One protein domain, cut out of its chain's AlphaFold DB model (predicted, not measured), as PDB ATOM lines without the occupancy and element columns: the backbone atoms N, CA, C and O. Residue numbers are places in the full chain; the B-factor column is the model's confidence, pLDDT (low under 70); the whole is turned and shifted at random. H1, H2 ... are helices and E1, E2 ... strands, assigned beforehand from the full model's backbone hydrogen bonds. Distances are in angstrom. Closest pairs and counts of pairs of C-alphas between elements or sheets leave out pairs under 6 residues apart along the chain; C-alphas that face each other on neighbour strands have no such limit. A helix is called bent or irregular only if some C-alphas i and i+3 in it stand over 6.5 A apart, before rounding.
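Overview. This is residues 4 to 83 of the 85 residues of the protein "D-galactonate regulator, iclR family" of Vibrio ishigakensis (UniProt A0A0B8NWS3). A long, strongly twisted hairpin of two strands, E1 and E2, runs through the middle of this model, with helix H1 packed on its open end and the short helix H2 packed over its part nearer the turn. The short strand E3 joins E2 after a long loop, and H3 lies past the turn end of the hairpin and only grazes the sheet. The printed part has 80 residues with three named helices and three named strands, in the order H1 E1 E2 E3 H2 H3; the sheet runs E1 - E2 - E3, antiparallel, and the class is mixed, helices and strands. It is only just compact, close to loose, with a radius of gyration of the C-alphas of 13.9 A, and its C-alphas span 38 by 25 by 21 A, only just elongated.

Arrangement. Begin at H1, residues 4 to 18, which is on the sheet of E1, residues 22 to 28, E2, residues 31 to 38, and E3, residues 53 to 55. Its height over the sheet is 7.3 A, and it lies over E2, slantwise to the strands at 56 degrees to E2 on the local plane. Look at Cys 12 and Val 38, the closest C-alphas of H1 and E2, 6.3 A apart. The three strands form a meander, each the antiparallel neighbour of the one before. In the hairpin E1 and E2, find N 22 and O 38, 2.9 A apart, within hydrogen-bond range. E2 bends by 60 degrees at residue 35. In the hairpin E2 and E3, N 32 and O 54 are 2.8 A apart, within range. H2, residues 60 to 65, is on the sheet at a height of 8.5 A, over E2; the closest C-alphas of the two are those of Ile 32 and Gly 62, 6.1 A. H3, residues 71 to 81, is apart from H1 and H2; its closest C-alpha pair with E3 is Lys 81 and Ser 55, 7.9 A. Every O i to N i+4 pair is within hydrogen-bond range in H2, 9 of 11 are in H1 and 6 of 7 in H3.

Along the chain. Find C-alpha 4 at (514.034, 565.573, 385.351); from there H1 runs 20.0 A to C-alpha 18. It is irregular, with C-alphas 6 and 9 7.1 A apart. E1 covers 19.0 A, E2 20.3 A, E3 7.0 A and H2 8.9 A. H3 runs 16.0 A to C-alpha 81 at (488.370, 576.745, 391.127).

Size, cuts and confidence. The two farthest C-alphas, those of Ser 41 and Met 72, are 39.5 A apart. The printed part has no cut. The link from E2 to E3, residues 39 to 52, is long. Residues 67 to 72, of which 71 and 72 belong to H3, stand free. The mean pLDDT of the printed part is 92.6; residues 81 to 83 are under 70.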
ATOM      1  N   LYS A   4     513.801 564.670 386.483       93.81
ATOM      2  CA  LYS A   4     514.034 565.573 385.351       93.81
ATOM      3  C   LYS A   4     515.137 565.065 384.418       93.81
ATOM      4  O   LYS A   4     514.923 565.022 383.215       93.81
ATOM      5  N   GLU A   5     516.291 564.681 384.959       96.00
ATOM      6  CA  GLU A   5     517.444 564.240 384.155       96.00
ATOM      7  C   GLU A   5     517.125 562.968 383.368       96.00
ATOM      8  O   GLU A   5     517.541 562.833 382.223       96.00
ATOM      9  N   ILE A   6     516.338 562.067 383.963       97.31
ATOM     10  CA  ILE A   6     515.892 560.832 383.308       97.31
ATOM     11  C   ILE A   6     514.876 561.139 382.203       97.31
ATOM     12  O   ILE A   6     514.945 560.553 381.129       97.31
ATOM     13  N   ALA A   7     513.922 562.036 382.462       97.38
ATOM     14  CA  ALA A   7     512.829 562.324 381.539       97.38
ATOM     15  C   ALA A   7     513.256 563.194 380.345       97.38
ATOM     16  O   ALA A   7     512.690 563.048 379.265       97.38
ATOM     17  N   HIS A   8     514.234 564.086 380.525       97.62
ATOM     18  CA  HIS A   8     514.581 565.124 379.551       97.62
ATOM     19  C   HIS A   8     514.819 564.611 378.114       97.62
ATOM     20  O   HIS A   8     514.230 565.191 377.201       97.62
ATOM     21  N   PRO A   9     515.574 563.516 377.873       97.94
ATOM     22  CA  PRO A   9     515.768 562.996 376.518       97.94
ATOM     23  C   PRO A   9     514.451 562.630 375.815       97.94
ATOM     24  O   PRO A   9     514.267 562.968 374.650       97.94
ATOM     25  N   PHE A  10     513.503 562.035 376.545       98.19
ATOM     26  CA  PHE A  10     512.186 561.660 376.016       98.19
ATOM     27  C   PHE A  10     511.306 562.882 375.719       98.19
ATOM     28  O   PHE A  10     510.514 562.873 374.781       98.19
ATOM     29  N   LEU A  11     511.436 563.955 376.510       97.75
ATOM     30  CA  LEU A  11     510.725 565.210 376.239       97.75
ATOM     31  C   LEU A  11     511.233 565.864 374.950       97.75
ATOM     32  O   LEU A  11     510.430 566.402 374.191       97.75
ATOM     33  N   CYS A  12     512.548 565.814 374.711       98.00
ATOM     34  CA  CYS A  12     513.167 566.317 373.486       98.00
ATOM     35  C   CYS A  12     512.707 565.537 372.255       98.00
ATOM     36  O   CYS A  12     512.285 566.159 371.284       98.00
ATOM     37  N   GLU A  13     512.721 564.205 372.323       98.25
ATOM     38  CA  GLU A  13     512.224 563.332 371.252       98.25
ATOM     39  C   GLU A  13     510.756 563.642 370.927       98.25
ATOM     40  O   GLU A  13     510.421 563.954 369.786       98.25
ATOM     41  N   LEU A  14     509.888 563.710 371.943       97.69
ATOM     42  CA  LEU A  14     508.473 564.023 371.740       97.69
ATOM     43  C   LEU A  14     508.255 565.433 371.162       97.69
ATOM     44  O   LEU A  14     507.381 565.631 370.313       97.69
ATOM     45  N   ALA A  15     509.026 566.429 371.607       97.00
ATOM     46  CA  ALA A  15     508.951 567.789 371.072       97.00
ATOM     47  C   ALA A  15     509.412 567.840 369.608       97.00
ATOM     48  O   ALA A  15     508.832 568.566 368.796       97.00
ATOM     49  N   GLU A  16     510.424 567.050 369.246       96.75
ATOM     50  CA  GLU A  16     510.903 566.938 367.875       96.75
ATOM     51  C   GLU A  16     509.889 566.233 366.970       96.75
ATOM     52  O   GLU A  16     509.640 566.713 365.862       96.75
ATOM     53  N   GLU A  17     509.266 565.147 367.418       97.50
ATOM     54  CA  GLU A  17     508.267 564.412 366.637       97.50
ATOM     55  C   GLU A  17     506.994 565.233 366.413       97.50
ATOM     56  O   GLU A  17     506.473 565.318 365.299       97.50
ATOM     57  N   THR A  18     506.501 565.882 367.468       95.88
ATOM     58  CA  THR A  18     505.225 566.614 367.436       95.88
ATOM     59  C   THR A  18     505.364 568.055 366.958       95.88
ATOM     60  O   THR A  18     504.376 568.669 366.547       95.88
ATOM     61  N   LYS A  19     506.585 568.607 367.007       95.50
ATOM     62  CA  LYS A  19     506.890 570.035 366.818       95.50
ATOM     63  C   LYS A  19     506.205 570.953 367.841       95.50
ATOM     64  O   LYS A  19     506.154 572.168 367.635       95.50
ATOM     65  N   GLU A  20     505.704 570.393 368.940       94.75
ATOM     66  CA  GLU A  20     504.966 571.095 369.990       94.75
ATOM     67  C   GLU A  20     505.795 571.281 371.261       94.75
ATOM     68  O   GLU A  20     506.793 570.603 371.494       94.75
ATOM     69  N   THR A  21     505.372 572.225 372.107       94.81
ATOM     70  CA  THR A  21     505.984 572.403 373.430       94.81
ATOM     71  C   THR A  21     505.555 571.280 374.368       94.81
ATOM     72  O   THR A  21     504.366 571.122 374.658       94.81
ATOM     73  N   VAL A  22     506.528 570.570 374.929       95.75
ATOM     74  CA  VAL A  22     506.309 569.467 375.866       95.75
ATOM     75  C   VAL A  22     506.601 569.934 377.289       95.75
ATOM     76  O   VAL A  22     507.600 570.602 377.555       95.75
ATOM     77  N   HIS A  23     505.715 569.584 378.221       95.94
ATOM     78  CA  HIS A  23     505.849 569.912 379.639       95.94
ATOM     79  C   HIS A  23     505.957 568.639 380.467       95.94
ATOM     80  O   HIS A  23     505.189 567.699 380.263       95.94
ATOM     81  N   LEU A  24     506.837 568.661 381.464       96.19
ATOM     82  CA  LEU A  24     506.875 567.669 382.527       96.19
ATOM     83  C   LEU A  24     506.381 568.313 383.817       96.19
ATOM     84  O   LEU A  24     506.913 569.335 384.254       96.19
ATOM     85  N   GLY A  25     505.385 567.700 384.443       95.06
ATOM     86  CA  GLY A  25     504.850 568.154 385.717       95.06
ATOM     87  C   GLY A  25     504.527 566.989 386.636       95.06
ATOM     88  O   GLY A  25     504.244 565.884 386.179       95.06
ATOM     89  N   ILE A  26     504.562 567.259 387.935       95.12
ATOM     90  CA  ILE A  26     504.136 566.324 388.977       95.12
ATOM     91  C   ILE A  26     502.968 566.916 389.748       95.12
ATOM     92  O   ILE A  26     502.833 568.136 389.861       95.12
ATOM     93  N   LYS A  27     502.125 566.043 390.293       94.75
ATOM     94  CA  LYS A  27     501.090 566.451 391.237       94.75
ATOM     95  C   LYS A  27     501.748 566.919 392.539       94.75
ATOM     96  O   LYS A  27     502.536 566.181 393.123       94.75
ATOM     97  N   ASP A  28     501.375 568.109 392.989       93.75
ATOM     98  CA  ASP A  28     501.751 568.708 394.272       93.75
ATOM     99  C   ASP A  28     500.462 569.204 394.945       93.75
ATOM    100  O   ASP A  28     499.929 570.263 394.605       93.75
ATOM    101  N   GLU A  29     499.888 568.373 395.820       93.00
ATOM    102  CA  GLU A  29     498.551 568.568 396.400       93.00
ATOM    103  C   GLU A  29     497.459 568.837 395.333       93.00
ATOM    104  O   GLU A  29     497.173 567.976 394.496       93.00
ATOM    105  N   ASP A  30     496.845 570.027 395.367       95.31
ATOM    106  CA  ASP A  30     495.804 570.506 394.444       95.31
ATOM    107  C   ASP A  30     496.381 571.217 393.205       95.31
ATOM    108  O   ASP A  30     495.648 571.866 392.446       95.31
ATOM    109  N   HIS A  31     497.695 571.121 393.000       95.50
ATOM    110  CA  HIS A  31     498.429 571.805 391.946       95.50
ATOM    111  C   HIS A  31     499.277 570.834 391.116       95.50
ATOM    112  O   HIS A  31     499.516 569.682 391.476       95.50
ATOM    113  N   ILE A  32     499.734 571.331 389.973       96.06
ATOM    114  CA  ILE A  32     500.854 570.792 389.212       96.06
ATOM    115  C   ILE A  32     502.069 571.652 389.507       96.06
ATOM    116  O   ILE A  32     501.996 572.872 389.352       96.06
ATOM    117  N   PHE A  33     503.176 571.008 389.854       95.69
ATOM    118  CA  PHE A  33     504.492 571.623 389.848       95.69
ATOM    119  C   PHE A  33     505.214 571.276 388.545       95.69
ATOM    120  O   PHE A  33     505.416 570.098 388.234       95.69
ATOM    121  N   TYR A  34     505.579 572.294 387.766       95.56
ATOM    122  CA  TYR A  34     506.250 572.119 386.477       95.56
ATOM    123  C   TYR A  34     507.751 571.882 386.675       95.56
ATOM    124  O   TYR A  34     508.479 572.777 387.100       95.56
ATOM    125  N   LEU A  35     508.221 570.677 386.349       95.81
ATOM    126  CA  LEU A  35     509.614 570.256 386.525       95.81
ATOM    127  C   LEU A  35     510.500 570.584 385.327       95.81
ATOM    128  O   LEU A  35     511.684 570.881 385.500       95.81
ATOM    129  N   ASP A  36     509.948 570.490 384.119       96.38
ATOM    130  CA  ASP A  36     510.692 570.744 382.891       96.38
ATOM    131  C   ASP A  36     509.781 571.226 381.759       96.38
ATOM    132  O   ASP A  36     508.560 571.029 381.785       96.38
ATOM    133  N   LYS A  37     510.391 571.871 380.766       95.19
ATOM    134  CA  LYS A  37     509.720 572.387 379.574       95.19
ATOM    135  C   LYS A  37     510.689 572.365 378.399       95.19
ATOM    136  O   LYS A  37     511.720 573.029 378.445       95.19
ATOM    137  N   VAL A  38     510.313 571.665 377.334       95.81
ATOM    138  CA  VAL A  38     511.033 571.674 376.058       95.81
ATOM    139  C   VAL A  38     510.177 572.409 375.036       95.81
ATOM    140  O   VAL A  38     509.031 572.034 374.790       95.81
ATOM    141  N   SER A  39     510.713 573.489 374.474       92.88
ATOM    142  CA  SER A  39     510.028 574.261 373.437       92.88
ATOM    143  C   SER A  39     509.995 573.480 372.126       92.88
ATOM    144  O   SER A  39     511.026 572.995 371.666       92.88
ATOM    145  N   GLY A  40     508.816 573.405 371.510       90.19
ATOM    146  CA  GLY A  40     508.679 572.936 370.132       90.19
ATOM    147  C   GLY A  40     509.115 574.002 369.125       90.19
ATOM    148  O   GLY A  40     509.473 575.122 369.489       90.19
ATOM    149  N   SER A  41     509.035 573.677 367.835       90.38
ATOM    150  CA  SER A  41     509.395 574.608 366.756       90.38
ATOM    151  C   SER A  41     508.234 575.497 366.288       90.38
ATOM    152  O   SER A  41     508.426 576.340 365.411       90.38
ATOM    153  N   ARG A  42     507.016 575.311 366.817       86.25
ATOM    154  CA  ARG A  42     505.858 576.172 366.517       86.25
ATOM    155  C   ARG A  42     505.916 577.482 367.319       86.25
ATOM    156  O   ARG A  42     506.256 577.450 368.499       86.25
ATOM    157  N   PRO A  43     505.522 578.629 366.731       77.25
ATOM    158  CA  PRO A  43     505.575 579.935 367.391       77.25
ATOM    159  C   PRO A  43     504.374 580.144 368.330       77.25
ATOM    160  O   PRO A  43     503.572 581.057 368.144       77.25
ATOM    161  N   ILE A  44     504.218 579.274 369.328       84.31
ATOM    162  CA  ILE A  44     503.190 579.398 370.367       84.31
ATOM    163  C   ILE A  44     503.887 579.603 371.707       84.31
ATOM    164  O   ILE A  44     504.573 578.715 372.211       84.31
ATOM    165  N   GLU A  45     503.676 580.768 372.316       78.75
ATOM    166  CA  GLU A  45     504.188 581.045 373.653       78.75
ATOM    167  C   GLU A  45     503.182 580.594 374.718       78.75
ATOM    168  O   GLU A  45     502.113 581.178 374.907       78.75
ATOM    169  N   LEU A  46     503.537 579.536 375.444       86.12
ATOM    170  CA  LEU A  46     502.769 579.077 376.598       86.12
ATOM    171  C   LEU A  46     503.264 579.777 377.865       86.12
ATOM    172  O   LEU A  46     504.457 579.724 378.175       86.12
ATOM    173  N   ARG A  47     502.329 580.383 378.613       85.38
ATOM    174  CA  ARG A  47     502.608 581.157 379.837       85.38
ATOM    175  C   ARG A  47     503.245 580.341 380.968       85.38
ATOM    176  O   ARG A  47     503.893 580.938 381.817       85.38
ATOM    177  N   SER A  48     503.063 579.019 380.983       88.94
ATOM    178  CA  SER A  48     503.632 578.117 381.991       88.94
ATOM    179  C   SER A  48     505.161 578.088 381.947       88.94
ATOM    180  O   SER A  48     505.768 577.984 380.873       88.94
ATOM    181  N   ARG A  49     505.788 578.138 383.123       94.00
ATOM    182  CA  ARG A  49     507.240 578.133 383.331       94.00
ATOM    183  C   ARG A  49     507.657 576.987 384.249       94.00
ATOM    184  O   ARG A  49     506.867 576.481 385.041       94.00
ATOM    185  N   ILE A  50     508.921 576.587 384.146       95.38
ATOM    186  CA  ILE A  50     509.531 575.655 385.102       95.38
ATOM    187  C   ILE A  50     509.476 576.292 386.495       95.38
ATOM    188  O   ILE A  50     509.820 577.462 386.651       95.38
ATOM    189  N   GLY A  51     509.039 575.524 387.491       95.19
ATOM    190  CA  GLY A  51     508.837 575.985 388.863       95.19
ATOM    191  C   GLY A  51     507.455 576.582 389.145       95.19
ATOM    192  O   GLY A  51     507.126 576.791 390.311       95.19
ATOM    193  N   ASP A  52     506.621 576.820 388.126       95.81
ATOM    194  CA  ASP A  52     505.253 577.283 388.357       95.81
ATOM    195  C   ASP A  52     504.428 576.223 389.098       95.81
ATOM    196  O   ASP A  52     504.562 575.014 388.873       95.81
ATOM    197  N   ARG A  53     503.502 576.711 389.932       95.56
ATOM    198  CA  ARG A  53     502.428 575.927 390.545       95.56
ATOM    199  C   ARG A  53     501.090 576.359 389.972       95.56
ATOM    200  O   ARG A  53     500.611 577.449 390.275       95.56
ATOM    201  N   LEU A  54     500.478 575.508 389.155       94.12
ATOM    202  CA  LEU A  54     499.178 575.787 388.534       94.12
ATOM    203  C   LEU A  54     498.117 574.802 389.014       94.12
ATOM    204  O   LEU A  54     498.432 573.701 389.443       94.12
ATOM    205  N   SER A  55     496.843 575.180 388.930       94.56
ATOM    206  CA  SER A  55     495.734 574.330 389.382       94.56
ATOM    207  C   SER A  55     495.734 572.950 388.704       94.56
ATOM    208  O   SER A  55     495.774 572.856 387.472       94.56
ATOM    209  N   LEU A  56     495.592 571.887 389.504       95.19
ATOM    210  CA  LEU A  56     495.448 570.513 389.018       95.19
ATOM    211  C   LEU A  56     494.205 570.383 388.117       95.19
ATOM    212  O   LEU A  56     494.298 570.016 386.952       95.19
ATOM    213  N   ALA A  57     493.040 570.832 388.583       95.31
ATOM    214  CA  ALA A  57     491.812 570.805 387.780       95.31
ATOM    215  C   ALA A  57     491.770 571.858 386.649       95.31
ATOM    216  O   ALA A  57     490.909 571.810 385.763       95.31
ATOM    217  N   GLY A  58     492.673 572.843 386.678       92.94
ATOM    218  CA  GLY A  58     492.725 573.948 385.722       92.94
ATOM    219  C   GLY A  58     493.565 573.689 384.471       92.94
ATOM    220  O   GLY A  58     493.400 574.420 383.497       92.94
ATOM    221  N   THR A  59     494.427 572.673 384.472       92.75
ATOM    222  CA  THR A  59     495.419 572.428 383.411       92.75
ATOM    223  C   THR A  59     495.168 571.110 382.679       92.75
ATOM    224  O   THR A  59     494.509 570.214 383.202       92.75
ATOM    225  N   GLY A  60     495.687 570.973 381.453       91.94
ATOM    226  CA  GLY A  60     495.606 569.711 380.701       91.94
ATOM    227  C   GLY A  60     496.330 568.560 381.408       91.94
ATOM    228  O   GLY A  60     495.743 567.501 381.602       91.94
ATOM    229  N   ILE A  61     497.559 568.812 381.877       93.31
ATOM    230  CA  ILE A  61     498.366 567.854 382.655       93.31
ATOM    231  C   ILE A  61     497.645 567.466 383.946       93.31
ATOM    232  O   ILE A  61     497.559 566.296 384.294       93.31
ATOM    233  N   GLY A  62     497.094 568.434 384.675       94.50
ATOM    234  CA  GLY A  62     496.446 568.103 385.931       94.50
ATOM    235  C   GLY A  62     495.163 567.299 385.756       94.50
ATOM    236  O   GLY A  62     494.935 566.366 386.520       94.50
ATOM    237  N   LYS A  63     494.394 567.543 384.690       94.31
ATOM    238  CA  LYS A  63     493.265 566.676 384.333       94.31
ATOM    239  C   LYS A  63     493.700 565.253 383.978       94.31
ATOM    240  O   LYS A  63     492.980 564.329 384.341       94.31
ATOM    241  N   SER A  64     494.846 565.052 383.315       94.88
ATOM    242  CA  SER A  64     495.335 563.692 383.037       94.88
ATOM    243  C   SER A  64     495.748 562.964 384.318       94.88
ATOM    244  O   SER A  64     495.392 561.804 384.492       94.88
ATOM    245  N   LEU A  65     496.383 563.659 385.269       93.50
ATOM    246  CA  LEU A  65     496.702 563.101 386.592       93.50
ATOM    247  C   LEU A  65     495.466 562.840 387.469       93.50
ATOM    248  O   LEU A  65     495.559 562.122 388.463       93.50
ATOM    249  N   MET A  66     494.314 563.423 387.132       94.81
ATOM    250  CA  MET A  66     493.059 563.187 387.846       94.81
ATOM    251  C   MET A  66     492.328 561.916 387.394       94.81
ATOM    252  O   MET A  66     491.423 561.492 388.109       94.81
ATOM    253  N   LEU A  67     492.689 561.303 386.256       94.62
ATOM    254  CA  LEU A  67     491.905 560.226 385.624       94.62
ATOM    255  C   LEU A  67     491.593 559.044 386.556       94.62
ATOM    256  O   LEU A  67     490.465 558.560 386.544       94.62
ATOM    257  N   ASP A  68     492.532 558.676 387.428       92.19
ATOM    258  CA  ASP A  68     492.381 557.547 388.359       92.19
ATOM    259  C   ASP A  68     491.902 557.959 389.765       92.19
ATOM    260  O   ASP A  68     491.843 557.147 390.690       92.19
ATOM    261  N   MET A  69     491.565 559.235 389.971       95.00
ATOM    262  CA  MET A  69     491.117 559.729 391.273       95.00
ATOM    263  C   MET A  69     489.625 559.438 391.511       95.00
ATOM    264  O   MET A  69     488.821 559.512 390.577       95.00
ATOM    265  N   PRO A  70     489.194 559.218 392.769       96.69
ATOM    266  CA  PRO A  70     487.779 559.077 393.096       96.69
ATOM    267  C   PRO A  70     486.947 560.288 392.648       96.69
ATOM    268  O   PRO A  70     487.360 561.437 392.800       96.69
ATOM    269  N   LYS A  71     485.713 560.056 392.189       93.75
ATOM    270  CA  LYS A  71     484.809 561.121 391.709       93.75
ATOM    271  C   LYS A  71     484.588 562.255 392.723       93.75
ATOM    272  O   LYS A  71     484.456 563.413 392.329       93.75
ATOM    273  N   MET A  72     484.559 561.946 394.021       96.00
ATOM    274  CA  MET A  72     484.422 562.964 395.075       96.00
ATOM    275  C   MET A  72     485.588 563.960 395.075       96.00
ATOM    276  O   MET A  72     485.406 565.146 395.344       96.00
ATOM    277  N   GLU A  73     486.777 563.497 394.714       95.31
ATOM    278  CA  GLU A  73     487.978 564.317 394.687       95.31
ATOM    279  C   GLU A  73     487.980 565.273 393.492       95.31
ATOM    280  O   GLU A  73     488.332 566.447 393.623       95.31
ATOM    281  N   TRP A  74     487.446 564.827 392.352       94.31
ATOM    282  CA  TRP A  74     487.189 565.709 391.214       94.31
ATOM    283  C   TRP A  74     486.244 566.845 391.601       94.31
ATOM    284  O   TRP A  74     486.506 568.006 391.289       94.31
ATOM    285  N   GLN A  75     485.158 566.530 392.315       94.06
ATOM    286  CA  GLN A  75     484.196 567.534 392.776       94.06
ATOM    287  C   GLN A  75     484.840 568.548 393.729       94.06
ATOM    288  O   GLN A  75     484.585 569.749 393.607       94.06
ATOM    289  N   ARG A  76     485.699 568.090 394.650       95.25
ATOM    290  CA  ARG A  76     486.440 568.962 395.572       95.25
ATOM    291  C   ARG A  76     487.356 569.930 394.816       95.25
ATOM    292  O   ARG A  76     487.298 571.137 395.064       95.25
ATOM    293  N   LEU A  77     488.151 569.418 393.875       94.19
ATOM    294  CA  LEU A  77     489.110 570.200 393.089       94.19
ATOM    295  C   LEU A  77     488.419 571.202 392.151       94.19
ATOM    296  O   LEU A  77     488.849 572.352 392.045       94.19
ATOM    297  N   LEU A  78     487.317 570.803 391.509       91.44
ATOM    298  CA  LEU A  78     486.552 571.678 390.615       91.44
ATOM    299  C   LEU A  78     485.814 572.789 391.372       91.44
ATOM    300  O   LEU A  78     485.778 573.921 390.897       91.44
ATOM    301  N   ARG A  79     485.274 572.512 392.569       89.69
ATOM    302  CA  ARG A  79     484.600 573.535 393.390       89.69
ATOM    303  C   ARG A  79     485.562 574.633 393.843       89.69
ATOM    304  O   ARG A  79     485.190 575.801 393.825       89.69
ATOM    305  N   LYS A  80     486.796 574.272 394.211       77.31
ATOM    306  CA  LYS A  80     487.833 575.225 394.641       77.31
ATOM    307  C   LYS A  80     488.170 576.249 393.549       77.31
ATOM    308  O   LYS A  80     488.391 577.411 393.863       77.31
ATOM    309  N   LYS A  81     488.124 575.850 392.271       65.69
ATOM    310  CA  LYS A  81     488.370 576.745 391.127       65.69
ATOM    311  C   LYS A  81     487.333 577.872 391.006       65.69
ATOM    312  O   LYS A  81     487.691 578.974 390.610       65.69
ATOM    313  N   ASN A  82     486.076 577.618 391.370       60.47
ATOM    314  CA  ASN A  82     484.977 578.578 391.193       60.47
ATOM    315  C   ASN A  82     484.952 579.708 392.240       60.47
ATOM    316  O   ASN A  82     484.130 580.608 392.124       60.47
ATOM    317  N   ILE A  83     485.809 579.657 393.265       59.19
ATOM    318  CA  ILE A  83     485.822 580.626 394.377       59.19
ATOM    319  C   ILE A  83     486.916 581.697 394.181       59.19
ATOM    320  O   ILE A  83     486.912 582.716 394.859       59.19
TER     321      ILE A  83